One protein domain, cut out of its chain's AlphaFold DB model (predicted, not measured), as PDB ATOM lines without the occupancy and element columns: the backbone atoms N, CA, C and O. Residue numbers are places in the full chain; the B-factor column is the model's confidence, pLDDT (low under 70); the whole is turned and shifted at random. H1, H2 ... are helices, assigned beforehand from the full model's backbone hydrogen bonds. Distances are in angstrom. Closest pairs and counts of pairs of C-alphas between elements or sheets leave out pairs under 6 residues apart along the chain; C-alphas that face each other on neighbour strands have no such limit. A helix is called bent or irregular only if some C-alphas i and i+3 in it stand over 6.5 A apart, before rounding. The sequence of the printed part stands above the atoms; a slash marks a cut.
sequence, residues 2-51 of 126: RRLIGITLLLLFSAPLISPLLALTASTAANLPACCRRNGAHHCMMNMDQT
ATOM      1  N   ARG A   2      -0.674 -30.258  -8.759       79.38
ATOM      2  CA  ARG A   2      -1.202 -31.235  -7.769       79.38
ATOM      3  C   ARG A   2      -2.420 -30.735  -6.974       79.38
ATOM      4  O   ARG A   2      -3.364 -31.482  -6.758       79.38
ATOM      5  N   ARG A   3      -2.429 -29.447  -6.611       79.81
ATOM      6  CA  ARG A   3      -3.561 -28.804  -5.919       79.81
ATOM      7  C   ARG A   3      -4.826 -28.715  -6.783       79.81
ATOM      8  O   ARG A   3      -5.912 -28.926  -6.268       79.81
ATOM      9  N   LEU A   4      -4.686 -28.473  -8.089       91.94
ATOM     10  CA  LEU A   4      -5.824 -28.407  -9.019       91.94
ATOM     11  C   LEU A   4      -6.449 -29.791  -9.236       91.94
ATOM     12  O   LEU A   4      -7.668 -29.917  -9.285       91.94
ATOM     13  N   ILE A   5      -5.618 -30.835  -9.290       91.94
ATOM     14  CA  ILE A   5      -6.075 -32.229  -9.375       91.94
ATOM     15  C   ILE A   5      -6.845 -32.619  -8.102       91.94
ATOM     16  O   ILE A   5      -7.921 -33.194  -8.181       91.94
ATOM     17  N   GLY A   6      -6.343 -32.243  -6.922       93.06
ATOM     18  CA  GLY A   6      -7.053 -32.497  -5.663       93.06
ATOM     19  C   GLY A   6      -8.417 -31.803  -5.592       93.06
ATOM     20  O   GLY A   6      -9.403 -32.431  -5.225       93.06
ATOM     21  N   ILE A   7      -8.490 -30.530  -5.994       92.12
ATOM     22  CA  ILE A   7      -9.745 -29.758  -5.993       92.12
ATOM     23  C   ILE A   7     -10.760 -30.347  -6.983       92.12
ATOM     24  O   ILE A   7     -11.933 -30.480  -6.647       92.12
ATOM     25  N   THR A   8     -10.320 -30.733  -8.184       92.69
ATOM     26  CA  THR A   8     -11.206 -31.338  -9.195       92.69
ATOM     27  C   THR A   8     -11.751 -32.690  -8.748       92.69
ATOM     28  O   THR A   8     -12.952 -32.919  -8.862       92.69
ATOM     29  N   LEU A   9     -10.915 -33.553  -8.162       91.06
ATOM     30  CA  LEU A   9     -11.367 -34.825  -7.593       91.06
ATOM     31  C   LEU A   9     -12.358 -34.618  -6.442       91.06
ATOM     32  O   LEU A   9     -13.370 -35.310  -6.382       91.06
ATOM     33  N   LEU A  10     -12.104 -33.640  -5.568       92.31
ATOM     34  CA  LEU A  10     -12.992 -33.327  -4.449       92.31
ATOM     35  C   LEU A  10     -14.365 -32.847  -4.941       92.31
ATOM     36  O   LEU A  10     -15.378 -33.311  -4.429       92.31
ATOM     37  N   LEU A  11     -14.410 -31.986  -5.964       89.81
ATOM     38  CA  LEU A  11     -15.662 -31.525  -6.578       89.81
ATOM     39  C   LEU A  11     -16.430 -32.652  -7.279       89.81
ATOM     40  O   LEU A  11     -17.645 -32.743  -7.133       89.81
ATOM     41  N   LEU A  12     -15.742 -33.527  -8.018       87.69
ATOM     42  CA  LEU A  12     -16.384 -34.658  -8.699       87.69
ATOM     43  C   LEU A  12     -16.987 -35.652  -7.704       87.69
ATOM     44  O   LEU A  12     -18.067 -36.183  -7.944       87.69
ATOM     45  N   PHE A  13     -16.309 -35.879  -6.579       85.62
ATOM     46  CA  PHE A  13     -16.783 -36.798  -5.548       85.62
ATOM     47  C   PHE A  13     -17.877 -36.183  -4.661       85.62
ATOM     48  O   PHE A  13     -18.715 -36.911  -4.133       85.62
ATOM     49  N   SER A  14     -17.915 -34.851  -4.518       83.94
ATOM     50  CA  SER A  14     -18.954 -34.146  -3.752       83.94
ATOM     51  C   SER A  14     -20.211 -33.805  -4.560       83.94
ATOM     52  O   SER A  14     -21.295 -33.702  -3.990       83.94
ATOM     53  N   ALA A  15     -20.118 -33.703  -5.887       78.19
ATOM     54  CA  ALA A  15     -21.253 -33.460  -6.779       78.19
ATOM     55  C   ALA A  15     -22.455 -34.432  -6.616       78.19
ATOM     56  O   ALA A  15     -23.594 -33.952  -6.546       78.19
ATOM     57  N   PRO A  16     -22.283 -35.769  -6.510       77.19
ATOM     58  CA  PRO A  16     -23.418 -36.681  -6.330       77.19
ATOM     59  C   PRO A  16     -24.106 -36.526  -4.965       77.19
ATOM     60  O   PRO A  16     -25.301 -36.786  -4.863       77.19
ATOM     61  N   LEU A  17     -23.398 -36.036  -3.939       75.81
ATOM     62  CA  LEU A  17     -23.975 -35.763  -2.615       75.81
ATOM     63  C   LEU A  17     -24.933 -34.560  -2.638       75.81
ATOM     64  O   LEU A  17     -25.863 -34.496  -1.840       75.81
ATOM     65  N   ILE A  18     -24.732 -33.623  -3.568       71.06
ATOM     66  CA  ILE A  18     -25.519 -32.384  -3.685       71.06
ATOM     67  C   ILE A  18     -26.663 -32.535  -4.710       71.06
ATOM     68  O   ILE A  18     -27.664 -31.823  -4.650       71.06
ATOM     69  N   SER A  19     -26.574 -33.514  -5.612       65.31
ATOM     70  CA  SER A  19     -27.593 -33.818  -6.631       65.31
ATOM     71  C   SER A  19     -29.030 -34.019  -6.097       65.31
ATOM     72  O   SER A  19     -29.947 -33.449  -6.692       65.31
ATOM     73  N   PRO A  20     -29.285 -34.748  -4.986       66.00
ATOM     74  CA  PRO A  20     -30.649 -34.910  -4.469       66.00
ATOM     75  C   PRO A  20     -31.253 -33.599  -3.940       66.00
ATOM     76  O   PRO A  20     -32.462 -33.404  -4.042       66.00
ATOM     77  N   LEU A  21     -30.427 -32.672  -3.440       64.44
ATOM     78  CA  LEU A  21     -30.881 -31.348  -2.997       64.44
ATOM     79  C   LEU A  21     -31.345 -30.482  -4.174       64.44
ATOM     80  O   LEU A  21     -32.353 -29.793  -4.060       64.44
ATOM     81  N   LEU A  22     -30.655 -30.538  -5.317       63.62
ATOM     82  CA  LEU A  22     -31.059 -29.795  -6.520       63.62
ATOM     83  C   LEU A  22     -32.300 -30.401  -7.187       63.62
ATOM     84  O   LEU A  22     -33.120 -29.673  -7.740       63.62
ATOM     85  N   ALA A  23     -32.464 -31.724  -7.121       61.31
ATOM     86  CA  ALA A  23     -33.670 -32.383  -7.613       61.31
ATOM     87  C   ALA A  23     -34.917 -31.999  -6.795       61.31
ATOM     88  O   ALA A  23     -36.011 -31.939  -7.348       61.31
ATOM     89  N   LEU A  24     -34.746 -31.704  -5.501       58.25
ATOM     90  CA  LEU A  24     -35.831 -31.291  -4.611       58.25
ATOM     91  C   LEU A  24     -36.299 -29.845  -4.864       58.25
ATOM     92  O   LEU A  24     -37.460 -29.531  -4.621       58.25
ATOM     93  N   THR A  25     -35.421 -28.970  -5.367       56.81
ATOM     94  CA  THR A  25     -35.739 -27.556  -5.645       56.81
ATOM     95  C   THR A  25     -36.234 -27.303  -7.070       56.81
ATOM     96  O   THR A  25     -36.794 -26.240  -7.348       56.81
ATOM     97  N   ALA A  26     -36.066 -28.263  -7.985       58.00
ATOM     98  CA  ALA A  26     -36.649 -28.189  -9.318       58.00
ATOM     99  C   ALA A  26     -38.180 -28.253  -9.210       58.00
ATOM    100  O   ALA A  26     -38.736 -29.235  -8.727       58.00
ATOM    101  N   SER A  27     -38.872 -27.198  -9.657       55.38
ATOM    102  CA  SER A  27     -40.321 -27.049  -9.493       55.38
ATOM    103  C   SER A  27     -41.086 -28.285  -9.984       55.38
ATOM    104  O   SER A  27     -41.214 -28.526 -11.189       55.38
ATOM    105  N   THR A  28     -41.645 -29.044  -9.046       57.00
ATOM    106  CA  THR A  28     -42.336 -30.319  -9.284       57.00
ATOM    107  C   THR A  28     -43.566 -30.161 -10.186       57.00
ATOM    108  O   THR A  28     -43.985 -31.109 -10.843       57.00
ATOM    109  N   ALA A  29     -44.117 -28.943 -10.290       56.19
ATOM    110  CA  ALA A  29     -45.321 -28.606 -11.052       56.19
ATOM    111  C   ALA A  29     -45.301 -29.053 -12.528       56.19
ATOM    112  O   ALA A  29     -46.335 -29.486 -13.043       56.19
ATOM    113  N   ALA A  30     -44.153 -28.963 -13.209       58.25
ATOM    114  CA  ALA A  30     -44.053 -29.268 -14.639       58.25
ATOM    115  C   ALA A  30     -44.102 -30.777 -14.947       58.25
ATOM    116  O   ALA A  30     -44.607 -31.171 -15.995       58.25
ATOM    117  N   ASN A  31     -43.648 -31.618 -14.012       63.25
ATOM    118  CA  ASN A  31     -43.543 -33.072 -14.188       63.25
ATOM    119  C   ASN A  31     -44.717 -33.847 -13.569       63.25
ATOM    120  O   ASN A  31     -44.703 -35.077 -13.527       63.25
ATOM    121  N   LEU A  32     -45.733 -33.143 -13.069       69.69
ATOM    122  CA  LEU A  32     -46.868 -33.765 -12.398       69.69
ATOM    123  C   LEU A  32     -48.001 -34.092 -13.388       69.69
ATOM    124  O   LEU A  32     -48.368 -33.250 -14.224       69.69
ATOM    125  N   PRO A  33     -48.623 -35.278 -13.251       74.25
ATOM    126  CA  PRO A  33     -49.865 -35.624 -13.932       74.25
ATOM    127  C   PRO A  33     -50.953 -34.573 -13.701       74.25
ATOM    128  O   PRO A  33     -51.004 -33.935 -12.646       74.25
ATOM    129  N   ALA A  34     -51.867 -34.417 -14.662       78.38
ATOM    130  CA  ALA A  34     -52.921 -33.398 -14.611       78.38
ATOM    131  C   ALA A  34     -53.754 -33.441 -13.312       78.38
ATOM    132  O   ALA A  34     -54.105 -32.389 -12.781       78.38
ATOM    133  N   CYS A  35     -53.998 -34.632 -12.750       82.19
ATOM    134  CA  CYS A  35     -54.747 -34.809 -11.500       82.19
ATOM    135  C   CYS A  35     -54.029 -34.293 -10.238       82.19
ATOM    136  O   CYS A  35     -54.694 -34.049  -9.235       82.19
ATOM    137  N   CYS A  36     -52.702 -34.123 -10.278       77.25
ATOM    138  CA  CYS A  36     -51.881 -33.679  -9.143       77.25
ATOM    139  C   CYS A  36     -51.528 -32.183  -9.188       77.25
ATOM    140  O   CYS A  36     -50.897 -31.673  -8.262       77.25
ATOM    141  N   ARG A  37     -51.894 -31.478 -10.267       75.88
ATOM    142  CA  ARG A  37     -51.657 -30.035 -10.423       75.88
ATOM    143  C   ARG A  37     -52.534 -29.224  -9.458       75.88
ATOM    144  O   ARG A  37     -53.462 -29.752  -8.855       75.88
ATOM    145  N   ARG A  38     -52.279 -27.912  -9.360       70.00
ATOM    146  CA  ARG A  38     -52.984 -26.979  -8.452       70.00
ATOM    147  C   ARG A  38     -54.516 -27.027  -8.552       70.00
ATOM    148  O   ARG A  38     -55.171 -26.854  -7.535       70.00
ATOM    149  N   ASN A  39     -55.057 -27.291  -9.744       71.31
ATOM    150  CA  ASN A  39     -56.500 -27.387 -10.009       71.31
ATOM    151  C   ASN A  39     -56.957 -28.833 -10.297       71.31
ATOM    152  O   ASN A  39     -57.992 -29.038 -10.924       71.31
ATOM    153  N   GLY A  40     -56.148 -29.837  -9.946       78.00
ATOM    154  CA  GLY A  40     -56.474 -31.249 -10.138       78.00
ATOM    155  C   GLY A  40     -57.181 -31.835  -8.919       78.00
ATOM    156  O   GLY A  40     -56.950 -31.384  -7.804       78.00
ATOM    157  N   ALA A  41     -57.987 -32.879  -9.120       79.38
ATOM    158  CA  ALA A  41     -58.836 -33.474  -8.081       79.38
ATOM    159  C   ALA A  41     -58.107 -33.892  -6.786       79.38
ATOM    160  O   ALA A  41     -58.739 -33.974  -5.737       79.38
ATOM    161  N   HIS A  42     -56.798 -34.173  -6.841       76.56
ATOM    162  CA  HIS A  42     -56.044 -34.678  -5.689       76.56
ATOM    163  C   HIS A  42     -55.160 -33.635  -4.994       76.56
ATOM    164  O   HIS A  42     -54.658 -33.930  -3.913       76.56
ATOM    165  N   HIS A  43     -54.928 -32.459  -5.595       71.50
ATOM    166  CA  HIS A  43     -54.142 -31.353  -5.015       71.50
ATOM    167  C   HIS A  43     -52.834 -31.767  -4.281       71.50
ATOM    168  O   HIS A  43     -52.434 -31.121  -3.314       71.50
ATOM    169  N   CYS A  44     -52.143 -32.830  -4.724       70.38
ATOM    170  CA  CYS A  44     -51.097 -33.512  -3.938       70.38
ATOM    171  C   CYS A  44     -49.933 -32.610  -3.489       70.38
ATOM    172  O   CYS A  44     -49.340 -32.853  -2.444       70.38
ATOM    173  N   MET A  45     -49.617 -31.565  -4.257       61.81
ATOM    174  CA  MET A  45     -48.547 -30.614  -3.939       61.81
ATOM    175  C   MET A  45     -48.889 -29.726  -2.727       61.81
ATOM    176  O   MET A  45     -48.003 -29.341  -1.979       61.81
ATOM    177  N   MET A  46     -50.177 -29.457  -2.488       59.56
ATOM    178  CA  MET A  46     -50.644 -28.564  -1.421       59.56
ATOM    179  C   MET A  46     -50.543 -29.204  -0.028       59.56
ATOM    180  O   MET A  46     -50.457 -28.491   0.970       59.56
ATOM    181  N   ASN A  47     -50.543 -30.539   0.055       57.44
ATOM    182  CA  ASN A  47     -50.438 -31.253   1.327       57.44
ATOM    183  C   ASN A  47     -49.001 -31.349   1.853       57.44
ATOM    184  O   ASN A  47     -48.846 -31.468   3.062       57.44
ATOM    185  N   MET A  48     -47.964 -31.271   1.005       53.28
ATOM    186  CA  MET A  48     -46.573 -31.311   1.485       53.28
ATOM    187  C   MET A  48     -46.199 -30.026   2.238       53.28
ATOM    188  O   MET A  48     -45.658 -30.120   3.338       53.28
ATOM    189  N   ASP A  49     -46.598 -28.858   1.725       51.44
ATOM    190  CA  ASP A  49     -46.326 -27.549   2.348       51.44
ATOM    191  C   ASP A  49     -47.092 -27.336   3.675       51.44
ATOM    192  O   ASP A  49     -46.625 -26.648   4.585       51.44
ATOM    193  N   GLN A  50     -48.273 -27.949   3.823       51.66
ATOM    194  CA  GLN A  50     -49.093 -27.845   5.041       51.66
ATOM    195  C   GLN A  50     -48.569 -28.698   6.209       51.66
ATOM    196  O   GLN A  50     -48.888 -28.416   7.368       51.66
ATOM    197  N   THR A  51     -47.745 -29.715   5.932       51.09
ATOM    198  CA  THR A  51     -47.154 -30.570   6.977       51.09
ATOM    199  C   THR A  51     -46.141 -29.827   7.848       51.09
ATOM    200  O   THR A  51     -45.994 -30.169   9.017       51.09
TER     201      THR A  51
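What this domain is: This is residues 2 to 51 of the 126 residues of an uncharacterized protein of Edaphobacter lichenicola (UniProt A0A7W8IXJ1). One long helix, H1, sticks out as a free arm, and past its end the printed part closes in a small, loose head made of a winding loop and two short helices, H2 and H3. The arm makes most of the length, and it has a kink near residue 17. The printed part has 50 residues with three named helices, in the order H1, H2, H3, and no named strand; the class is all helix. The whole is extended, with a radius of gyration of the C-alphas of 18.1 A, and spans 58 by 22 by 10 A.

How they stand to each other: H1, residues 2 to 25, touches no helix. Residues 2 to 27, of which 2 to 25 belong to H1, stand free. H1 has a kink of 49 degrees near residue 17 and is only just irregular: C-alphas 17 and 20 are 7.0 A apart. A tight link of 2 residues leads to H2, residues 28 to 31; H1 and H2 are apart. A long link of 12 residues leads on to H3, residues 44 to 50. H2 and H3 are only just apart, their closest C-alphas being 8.1 A from each other. H1 and H3 are apart. In H1, 16 of 20 pairs of O i and N i+4 are within hydrogen-bond range; in H3, 0 of 3 are, and 0 of 4 pairs of O i and N i+3; H2 is too short for an i+4 pair.

Where its parts are: H1 runs 34.8 A, from C-alpha 2 at (-1.202, -31.235, -7.769) to C-alpha 25 at (-35.739, -27.556, -5.645). H2 has four residues, Thr 28 to Asn 31. H3 runs 10.8 A, from Cys 44 to Gln 50, with C-alpha 50 at (-49.093, -27.845, 5.041).

The domain as a whole: The C-alphas of Arg 2 and Ala 41, the two farthest apart, are 57.7 A from each other. The printed part has no cut. Mean pLDDT of the printed part is 72.0; residues 19 to 32 and 45 to 51 are under 70.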